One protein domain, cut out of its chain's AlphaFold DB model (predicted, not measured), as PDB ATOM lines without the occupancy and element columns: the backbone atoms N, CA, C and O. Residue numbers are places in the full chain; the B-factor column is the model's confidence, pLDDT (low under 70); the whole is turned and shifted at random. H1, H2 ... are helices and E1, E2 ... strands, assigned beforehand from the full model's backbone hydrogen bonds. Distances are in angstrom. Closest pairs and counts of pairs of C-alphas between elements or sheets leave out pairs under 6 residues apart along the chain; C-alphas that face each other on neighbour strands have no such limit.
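Overview. This is residues 94 to 169 of the 272 residues of the protein "Endo-1,4-beta-xylanase A" of Enhygromyxa salina (UniProt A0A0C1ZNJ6). With little regular structure, two small hairpins, E1 with E2 and E3 with E4, meet crosswise, a short helix H1 sits near both, and long loops make much of the rest. The printed part has 76 residues, 29 of them in named elements, in the order H1, E1, E2, E3, E4; each sheet is an antiparallel pair, and the class is mixed. It is compact, with a radius of gyration of the C-alphas of 11.2 A and spans of 31 by 30 by 19 A.

Arrangement. In H1, residues 94 to 100, every O i to N i+4 pair is within hydrogen-bond range. The closest C-alphas of H1 and E1, residues 120 to 124, are Glu 95 and Gly 124, 6.6 A apart. E1 forms an antiparallel hairpin with E2, residues 127 to 131; N 122 and O 129 are 2.8 A apart. E3, residues 147 to 152, and E4, residues 158 to 163, form another, with N 149 and O 161 2.8 A apart. H1 and E3 are apart.

Along the chain. H1 begins at C-alpha 94 (106.500, 143.959, 183.667). E3 spans 15.9 A and E4 14.4 A, ending at C-alpha 163 (98.713, 141.943, 176.781).

Size, cuts and confidence. The links H1 to E1 and E2 to E3 are long. The printed part has no cut, and no printed residue is under 70 in pLDDT.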
ATOM      1  N   ALA A  94     106.525 145.246 184.361       93.00
ATOM      2  CA  ALA A  94     106.500 143.959 183.667       93.00
ATOM      3  C   ALA A  94     105.681 142.928 184.455       93.00
ATOM      4  O   ALA A  94     104.915 142.165 183.865       93.00
ATOM      5  N   GLU A  95     105.773 142.969 185.782       93.81
ATOM      6  CA  GLU A  95     104.923 142.193 186.681       93.81
ATOM      7  C   GLU A  95     103.437 142.542 186.515       93.81
ATOM      8  O   GLU A  95     102.598 141.654 186.347       93.81
ATOM      9  N   CYS A  96     103.108 143.833 186.445       95.50
ATOM     10  CA  CYS A  96     101.731 144.279 186.234       95.50
ATOM     11  C   CYS A  96     101.190 143.941 184.852       95.50
ATOM     12  O   CYS A  96     100.036 143.527 184.732       95.50
ATOM     13  N   ILE A  97     102.015 144.065 183.814       95.44
ATOM     14  CA  ILE A  97     101.671 143.627 182.463       95.44
ATOM     15  C   ILE A  97     101.348 142.137 182.497       95.44
ATOM     16  O   ILE A  97     100.284 141.753 182.018       95.44
ATOM     17  N   ALA A  98     102.184 141.297 183.109       95.31
ATOM     18  CA  ALA A  98     101.915 139.865 183.210       95.31
ATOM     19  C   ALA A  98     100.601 139.565 183.955       95.31
ATOM     20  O   ALA A  98      99.783 138.780 183.465       95.31
ATOM     21  N   GLN A  99     100.359 140.233 185.087       93.81
ATOM     22  CA  GLN A  99      99.147 140.061 185.890       93.81
ATOM     23  C   GLN A  99      97.878 140.468 185.125       93.81
ATOM     24  O   GLN A  99      96.965 139.654 184.974       93.81
ATOM     25  N   PHE A 100      97.825 141.694 184.593       94.06
ATOM     26  CA  PHE A 100      96.661 142.204 183.855       94.06
ATOM     27  C   PHE A 100      96.450 141.501 182.510       94.06
ATOM     28  O   PHE A 100      95.325 141.445 182.016       94.06
ATOM     29  N   SER A 101      97.506 140.928 181.932       95.50
ATOM     30  CA  SER A 101      97.416 140.124 180.710       95.50
ATOM     31  C   SER A 101      97.011 138.668 180.973       95.50
ATOM     32  O   SER A 101      96.812 137.905 180.026       95.50
ATOM     33  N   GLY A 102      96.884 138.263 182.243       94.25
ATOM     34  CA  GLY A 102      96.505 136.906 182.637       94.25
ATOM     35  C   GLY A 102      97.590 135.856 182.384       94.25
ATOM     36  O   GLY A 102      97.282 134.668 182.255       94.25
ATOM     37  N   TRP A 103      98.858 136.263 182.302       95.25
ATOM     38  CA  TRP A 103      99.995 135.366 182.088       95.25
ATOM     39  C   TRP A 103     100.337 134.643 183.396       95.25
ATOM     40  O   TRP A 103     101.258 135.006 184.113       95.25
ATOM     41  N   MET A 104      99.547 133.630 183.748       92.19
ATOM     42  CA  MET A 104      99.642 132.966 185.058       92.19
ATOM     43  C   MET A 104     100.331 131.600 185.016       92.19
ATOM     44  O   MET A 104     100.608 131.027 186.066       92.19
ATOM     45  N   THR A 105     100.554 131.032 183.826       95.75
ATOM     46  CA  THR A 105     101.109 129.676 183.692       95.75
ATOM     47  C   THR A 105     102.628 129.750 183.590       95.75
ATOM     48  O   THR A 105     103.114 130.269 182.585       95.75
ATOM     49  N   PRO A 106     103.387 129.229 184.571       96.31
ATOM     50  CA  PRO A 106     104.840 129.222 184.496       96.31
ATOM     51  C   PRO A 106     105.337 128.308 183.376       96.31
ATOM     52  O   PRO A 106     104.761 127.246 183.129       96.31
ATOM     53  N   CYS A 107     106.440 128.685 182.743       97.00
ATOM     54  CA  CYS A 107     107.086 127.901 181.698       97.00
ATOM     55  C   CYS A 107     108.607 128.012 181.771       97.00
ATOM     56  O   CYS A 107     109.168 128.869 182.461       97.00
ATOM     57  N   THR A 108     109.283 127.107 181.068       95.62
ATOM     58  CA  THR A 108     110.744 127.056 181.029       95.62
ATOM     59  C   THR A 108     111.269 127.197 179.601       95.62
ATOM     60  O   THR A 108     110.502 127.234 178.638       95.62
ATOM     61  N   SER A 109     112.593 127.316 179.452       91.25
ATOM     62  CA  SER A 109     113.241 127.350 178.132       91.25
ATOM     63  C   SER A 109     112.812 126.145 177.287       91.25
ATOM     64  O   SER A 109     112.808 125.002 177.753       91.25
ATOM     65  N   GLY A 110     112.415 126.417 176.043       83.75
ATOM     66  CA  GLY A 110     111.776 125.457 175.140       83.75
ATOM     67  C   GLY A 110     110.244 125.514 175.112       83.75
ATOM     68  O   GLY A 110     109.665 124.993 174.164       83.75
ATOM     69  N   GLY A 111     109.592 126.152 176.093       86.81
ATOM     70  CA  GLY A 111     108.189 126.587 176.041       86.81
ATOM     71  C   GLY A 111     107.114 125.501 175.932       86.81
ATOM     72  O   GLY A 111     105.949 125.829 175.714       86.81
ATOM     73  N   GLY A 112     107.463 124.222 176.099       91.50
ATOM     74  CA  GLY A 112     106.532 123.105 175.898       91.50
ATOM     75  C   GLY A 112     105.317 123.115 176.835       91.50
ATOM     76  O   GLY A 112     104.294 122.502 176.534       91.50
ATOM     77  N   GLU A 113     105.393 123.825 177.962       95.81
ATOM     78  CA  GLU A 113     104.265 124.044 178.872       95.81
ATOM     79  C   GLU A 113     103.161 124.915 178.245       95.81
ATOM     80  O   GLU A 113     101.990 124.776 178.599       95.81
ATOM     81  N   CYS A 114     103.522 125.764 177.280       96.12
ATOM     82  CA  CYS A 114     102.634 126.718 176.618       96.12
ATOM     83  C   CYS A 114     101.957 126.144 175.355       96.12
ATOM     84  O   CYS A 114     100.929 126.658 174.903       96.12
ATOM     85  N   ASP A 115     102.474 125.036 174.810       94.00
ATOM     86  CA  ASP A 115     102.026 124.439 173.541       94.00
ATOM     87  C   ASP A 115     100.548 124.022 173.554       94.00
ATOM     88  O   ASP A 115      99.853 124.129 172.541       94.00
ATOM     89  N   ALA A 116     100.042 123.567 174.705       91.69
ATOM     90  CA  ALA A 116      98.664 123.086 174.840       91.69
ATOM     91  C   ALA A 116      97.619 124.160 174.491       91.69
ATOM     92  O   ALA A 116      96.521 123.824 174.045       91.69
ATOM     93  N   LEU A 117      97.974 125.435 174.675       91.50
ATOM     94  CA  LEU A 117      97.141 126.595 174.365       91.50
ATOM     95  C   LEU A 117      97.709 127.432 173.209       91.50
ATOM     96  O   LEU A 117      97.208 128.522 172.955       91.50
ATOM     97  N   SER A 118      98.718 126.922 172.487       93.56
ATOM     98  CA  SER A 118      99.426 127.660 171.426       93.56
ATOM     99  C   SER A 118      99.984 129.009 171.905       93.56
ATOM    100  O   SER A 118      99.920 130.010 171.194       93.56
ATOM    101  N   GLN A 119     100.500 129.034 173.133       96.12
ATOM    102  CA  GLN A 119     101.092 130.209 173.768       96.12
ATOM    103  C   GLN A 119     102.620 130.208 173.617       96.12
ATOM    104  O   GLN A 119     103.228 129.183 173.314       96.12
ATOM    105  N   LEU A 120     103.245 131.360 173.849       96.62
ATOM    106  CA  LEU A 120     104.695 131.534 173.860       96.62
ATOM    107  C   LEU A 120     105.188 131.688 175.296       96.62
ATOM    108  O   LEU A 120     104.536 132.348 176.103       96.62
ATOM    109  N   CYS A 121     106.346 131.112 175.608       97.81
ATOM    110  CA  CYS A 121     106.980 131.306 176.906       97.81
ATOM    111  C   CYS A 121     107.742 132.636 176.926       97.81
ATOM    112  O   CYS A 121     108.820 132.739 176.339       97.81
ATOM    113  N   VAL A 122     107.176 133.652 177.578       97.44
ATOM    114  CA  VAL A 122     107.756 134.995 177.698       97.44
ATOM    115  C   VAL A 122     108.446 135.209 179.031       97.44
ATOM    116  O   VAL A 122     108.109 134.567 180.021       97.44
ATOM    117  N   GLN A 123     109.428 136.102 179.071       95.56
ATOM    118  CA  GLN A 123     110.087 136.471 180.314       95.56
ATOM    119  C   GLN A 123     109.137 137.303 181.192       95.56
ATOM    120  O   GLN A 123     108.733 138.403 180.823       95.56
ATOM    121  N   GLY A 124     108.805 136.766 182.362       92.38
ATOM    122  CA  GLY A 124     108.111 137.433 183.460       92.38
ATOM    123  C   GLY A 124     109.039 137.741 184.647       92.38
ATOM    124  O   GLY A 124     110.244 137.474 184.575       92.38
ATOM    125  N   PRO A 125     108.487 138.284 185.748       87.06
ATOM    126  CA  PRO A 125     109.257 138.731 186.917       87.06
ATOM    127  C   PRO A 125     110.012 137.587 187.618       87.06
ATOM    128  O   PRO A 125     111.199 137.721 187.911       87.06
ATOM    129  N   ASP A 126     109.368 136.427 187.783       88.44
ATOM    130  CA  ASP A 126     109.924 135.264 188.499       88.44
ATOM    131  C   ASP A 126     110.398 134.121 187.580       88.44
ATOM    132  O   ASP A 126     110.680 133.008 188.034       88.44
ATOM    133  N   GLY A 127     110.478 134.360 186.269       92.81
ATOM    134  CA  GLY A 127     110.818 133.338 185.276       92.81
ATOM    135  C   GLY A 127     109.925 133.397 184.043       92.81
ATOM    136  O   GLY A 127     109.407 134.452 183.701       92.81
ATOM    137  N   GLY A 128     109.770 132.276 183.339       96.06
ATOM    138  CA  GLY A 128     108.933 132.216 182.142       96.06
ATOM    139  C   GLY A 128     107.443 132.167 182.473       96.06
ATOM    140  O   GLY A 128     107.043 131.438 183.381       96.06
ATOM    141  N   LEU A 129     106.623 132.881 181.704       97.38
ATOM    142  CA  LEU A 129     105.161 132.834 181.751       97.38
ATOM    143  C   LEU A 129     104.588 132.594 180.350       97.38
ATOM    144  O   LEU A 129     105.086 133.135 179.367       97.38
ATOM    145  N   CYS A 130     103.533 131.791 180.234       97.88
ATOM    146  CA  CYS A 130     102.864 131.576 178.954       97.88
ATOM    147  C   CYS A 130     101.978 132.773 178.586       97.88
ATOM    148  O   CYS A 130     101.012 133.078 179.289       97.88
ATOM    149  N   ALA A 131     102.278 133.403 177.452       97.44
ATOM    150  CA  ALA A 131     101.537 134.523 176.884       97.44
ATOM    151  C   ALA A 131     100.923 134.157 175.528       97.44
ATOM    152  O   ALA A 131     101.499 133.411 174.732       97.44
ATOM    153  N   THR A 132      99.733 134.682 175.252       96.69
ATOM    154  CA  THR A 132      98.991 134.385 174.021       96.69
ATOM    155  C   THR A 132      99.484 135.267 172.871       96.69
ATOM    156  O   THR A 132      99.330 136.483 172.966       96.69
ATOM    157  N   PRO A 133     100.048 134.715 171.780       96.81
ATOM    158  CA  PRO A 133     100.366 135.502 170.593       96.81
ATOM    159  C   PRO A 133      99.089 135.930 169.845       96.81
ATOM    160  O   PRO A 133      98.088 135.205 169.889       96.81
ATOM    161  N   PRO A 134      99.105 137.063 169.116       96.38
ATOM    162  CA  PRO A 134      98.023 137.395 168.196       96.38
ATOM    163  C   PRO A 134      97.880 136.307 167.121       96.38
ATOM    164  O   PRO A 134      98.862 135.735 166.642       96.38
ATOM    165  N   SER A 135      96.644 136.003 166.734       94.00
ATOM    166  CA  SER A 135      96.338 135.013 165.698       94.00
ATOM    167  C   SER A 135      95.029 135.333 164.978       94.00
ATOM    168  O   SER A 135      94.224 136.127 165.459       94.00
ATOM    169  N   ASP A 136      94.753 134.627 163.876       91.56
ATOM    170  CA  ASP A 136      93.473 134.725 163.154       91.56
ATOM    171  C   ASP A 136      92.245 134.393 164.033       91.56
ATOM    172  O   ASP A 136      91.117 134.736 163.680       91.56
ATOM    173  N   PHE A 137      92.444 133.710 165.168       88.56
ATOM    174  CA  PHE A 137      91.385 133.339 166.112       88.56
ATOM    175  C   PHE A 137      91.320 134.242 167.346       88.56
ATOM    176  O   PHE A 137      90.291 134.268 168.021       88.56
ATOM    177  N   PHE A 138      92.406 134.949 167.655       91.75
ATOM    178  CA  PHE A 138      92.523 135.804 168.828       91.75
ATOM    179  C   PHE A 138      93.288 137.071 168.450       91.75
ATOM    180  O   PHE A 138      94.519 137.079 168.402       91.75
ATOM    181  N   MET A 139      92.537 138.128 168.156       94.69
ATOM    182  CA  MET A 139      93.083 139.470 167.980       94.69
ATOM    183  C   MET A 139      93.150 140.132 169.356       94.69
ATOM    184  O   MET A 139      92.190 140.031 170.125       94.69
ATOM    185  N   CYS A 140      94.271 140.771 169.696       94.94
ATOM    186  CA  CYS A 140      94.460 141.308 171.044       94.94
ATOM    187  C   CYS A 140      93.386 142.345 171.408       94.94
ATOM    188  O   CYS A 140      92.917 142.356 172.538       94.94
ATOM    189  N   ASP A 141      92.917 143.124 170.432       91.50
ATOM    190  CA  ASP A 141      91.856 144.130 170.580       91.50
ATOM    191  C   ASP A 141      90.457 143.554 170.886       91.50
ATOM    192  O   ASP A 141      89.539 144.298 171.229       91.50
ATOM    193  N   SER A 142      90.278 142.232 170.791       90.62
ATOM    194  CA  SER A 142      89.031 141.565 171.187       90.62
ATOM    195  C   SER A 142      88.805 141.571 172.699       90.62
ATOM    196  O   SER A 142      87.667 141.414 173.150       90.62
ATOM    197  N   VAL A 143      89.872 141.768 173.478       88.06
ATOM    198  CA  VAL A 143      89.810 141.977 174.922       88.06
ATOM    199  C   VAL A 143      89.997 143.475 175.187       88.06
ATOM    200  O   VAL A 143      91.030 144.031 174.813       88.06
ATOM    201  N   PRO A 144      89.027 144.158 175.822       84.94
ATOM    202  CA  PRO A 144      89.173 145.571 176.160       84.94
ATOM    203  C   PRO A 144      90.459 145.840 176.953       84.94
ATOM    204  O   PRO A 144      90.752 145.144 177.926       84.94
ATOM    205  N   GLY A 145      91.227 146.843 176.523       85.25
ATOM    206  CA  GLY A 145      92.503 147.227 177.138       85.25
ATOM    207  C   GLY A 145      93.717 146.387 176.718       85.25
ATOM    208  O   GLY A 145      94.823 146.658 177.184       85.25
ATOM    209  N   PHE A 146      93.551 145.382 175.851       92.94
ATOM    210  CA  PHE A 146      94.669 144.592 175.335       92.94
ATOM    211  C   PHE A 146      95.157 145.139 173.993       92.94
ATOM    212  O   PHE A 146      94.395 145.644 173.168       92.94
ATOM    213  N   SER A 147      96.455 144.990 173.759       95.00
ATOM    214  CA  SER A 147      97.118 145.327 172.507       95.00
ATOM    215  C   SER A 147      98.230 144.327 172.197       95.00
ATOM    216  O   SER A 147      98.594 143.483 173.021       95.00
ATOM    217  N   GLU A 148      98.735 144.384 170.967       96.94
ATOM    218  CA  GLU A 148      99.957 143.677 170.593       96.94
ATOM    219  C   GLU A 148     101.161 144.381 171.227       96.94
ATOM    220  O   GLU A 148     101.395 145.567 170.983       96.94
ATOM    221  N   ILE A 149     101.930 143.647 172.030       97.00
ATOM    222  CA  ILE A 149     103.138 144.134 172.695       97.00
ATOM    223  C   ILE A 149     104.344 143.272 172.352       97.00
ATOM    224  O   ILE A 149     104.248 142.051 172.239       97.00
ATOM    225  N   GLU A 150     105.492 143.924 172.197       97.50
ATOM    226  CA  GLU A 150     106.775 143.258 172.005       97.50
ATOM    227  C   GLU A 150     107.436 143.012 173.364       97.50
ATOM    228  O   GLU A 150     107.743 143.953 174.096       97.50
ATOM    229  N   VAL A 151     107.674 141.744 173.695       95.94
ATOM    230  CA  VAL A 151     108.335 141.320 174.937       95.94
ATOM    231  C   VAL A 151     109.420 140.288 174.633       95.94
ATOM    232  O   VAL A 151     109.344 139.604 173.611       95.94
ATOM    233  N   PRO A 152     110.462 140.165 175.468       96.31
ATOM    234  CA  PRO A 152     111.414 139.071 175.329       96.31
ATOM    235  C   PRO A 152     110.757 137.730 175.673       96.31
ATOM    236  O   PRO A 152     110.049 137.600 176.674       96.31
ATOM    237  N   ASP A 153     111.021 136.716 174.854       96.06
ATOM    238  CA  ASP A 153     110.793 135.328 175.220       96.06
ATOM    239  C   ASP A 153     111.760 134.892 176.336       96.06
ATOM    240  O   ASP A 153     112.692 135.616 176.700       96.06
ATOM    241  N   ILE A 154     111.554 133.701 176.898       95.50
ATOM    242  CA  ILE A 154     112.414 133.173 177.969       95.50
ATOM    243  C   ILE A 154     113.884 132.968 177.545       95.50
ATOM    244  O   ILE A 154     114.765 132.865 178.399       95.50
ATOM    245  N   ASP A 155     114.156 132.921 176.238       93.94
ATOM    246  CA  ASP A 155     115.489 132.784 175.647       93.94
ATOM    247  C   ASP A 155     116.073 134.148 175.199       93.94
ATOM    248  O   ASP A 155     117.187 134.215 174.666       93.94
ATOM    249  N   GLY A 156     115.358 135.251 175.452       93.81
ATOM    250  CA  GLY A 156     115.757 136.630 175.168       93.81
ATOM    251  C   GLY A 156     115.442 137.131 173.754       93.81
ATOM    252  O   GLY A 156     115.879 138.224 173.389       93.81
ATOM    253  N   THR A 157     114.705 136.373 172.943       96.19
ATOM    254  CA  THR A 157     114.263 136.801 171.607       96.19
ATOM    255  C   THR A 157     113.000 137.643 171.719       96.19
ATOM    256  O   THR A 157     112.039 137.238 172.360       96.19
ATOM    257  N   THR A 158     112.948 138.805 171.070       97.69
ATOM    258  CA  THR A 158     111.721 139.614 171.039       97.69
ATOM    259  C   THR A 158     110.610 138.902 170.266       97.69
ATOM    260  O   THR A 158     110.797 138.527 169.106       97.69
ATOM    261  N   VAL A 159     109.449 138.756 170.900       97.00
ATOM    262  CA  VAL A 159     108.224 138.175 170.340       97.00
ATOM    263  C   VAL A 159     107.042 139.118 170.555       97.00
ATOM    264  O   VAL A 159     107.045 139.931 171.478       97.00
ATOM    265  N   THR A 160     106.018 139.003 169.710       98.00
ATOM    266  CA  THR A 160     104.769 139.763 169.847       98.00
ATOM    267  C   THR A 160     103.714 138.911 170.540       98.00
ATOM    268  O   THR A 160     103.433 137.792 170.104       98.00
ATOM    269  N   VAL A 161     103.114 139.445 171.599       97.56
ATOM    270  CA  VAL A 161     102.038 138.797 172.359       97.56
ATOM    271  C   VAL A 161     100.904 139.770 172.641       97.56
ATOM    272  O   VAL A 161     101.073 140.981 172.541       97.56
ATOM    273  N   CYS A 162      99.740 139.240 172.994       97.69
ATOM    274  CA  CYS A 162      98.634 140.027 173.503       97.69
ATOM    275  C   CYS A 162      98.810 140.287 174.996       97.69
ATOM    276  O   CYS A 162      98.982 139.351 175.784       97.69
ATOM    277  N   GLY A 163      98.701 141.553 175.383       96.25
ATOM    278  CA  GLY A 163      98.713 141.943 176.781       96.25
ATOM    279  C   GLY A 163      98.214 143.361 177.012       96.25
ATOM    280  O   GLY A 163      97.957 144.115 176.077       96.25
ATOM    281  N   ASN A 164      98.074 143.720 178.281       95.06
ATOM    282  CA  ASN A 164      97.734 145.067 178.706       95.06
ATOM    283  C   ASN A 164      99.019 145.900 178.812       95.06
ATOM    284  O   ASN A 164      99.660 145.938 179.859       95.06
ATOM    285  N   ALA A 165      99.397 146.558 177.713       92.75
ATOM    286  CA  ALA A 165     100.612 147.378 177.632       92.75
ATOM    287  C   ALA A 165     100.637 148.554 178.617       92.75
ATOM    288  O   ALA A 165     101.697 149.110 178.903       92.75
ATOM    289  N   ASN A 166      99.457 148.966 179.078       91.38
ATOM    290  CA  ASN A 166      99.293 150.147 179.905       91.38
ATOM    291  C   ASN A 166      99.493 149.835 181.383       91.38
ATOM    292  O   ASN A 166      99.729 150.769 182.139       91.38
ATOM    293  N   ALA A 167      99.434 148.561 181.787       94.62
ATOM    294  CA  ALA A 167      99.575 148.153 183.175       94.62
ATOM    295  C   ALA A 167     100.879 148.681 183.797       94.62
ATOM    296  O   ALA A 167     101.974 148.547 183.245       94.62
ATOM    297  N   GLN A 168     100.735 149.303 184.960       94.88
ATOM    298  CA  GLN A 168     101.790 149.993 185.680       94.88
ATOM    299  C   GLN A 168     101.819 149.548 187.125       94.88
ATOM    300  O   GLN A 168     100.783 149.258 187.727       94.88
ATOM    301  N   CYS A 169     103.025 149.544 187.673       94.81
ATOM    302  CA  CYS A 169     103.215 149.385 189.094       94.81
ATOM    303  C   CYS A 169     103.135 150.741 189.795       94.81
ATOM    304  O   CYS A 169     103.920 151.648 189.507       94.81
TER     305      CYS A 169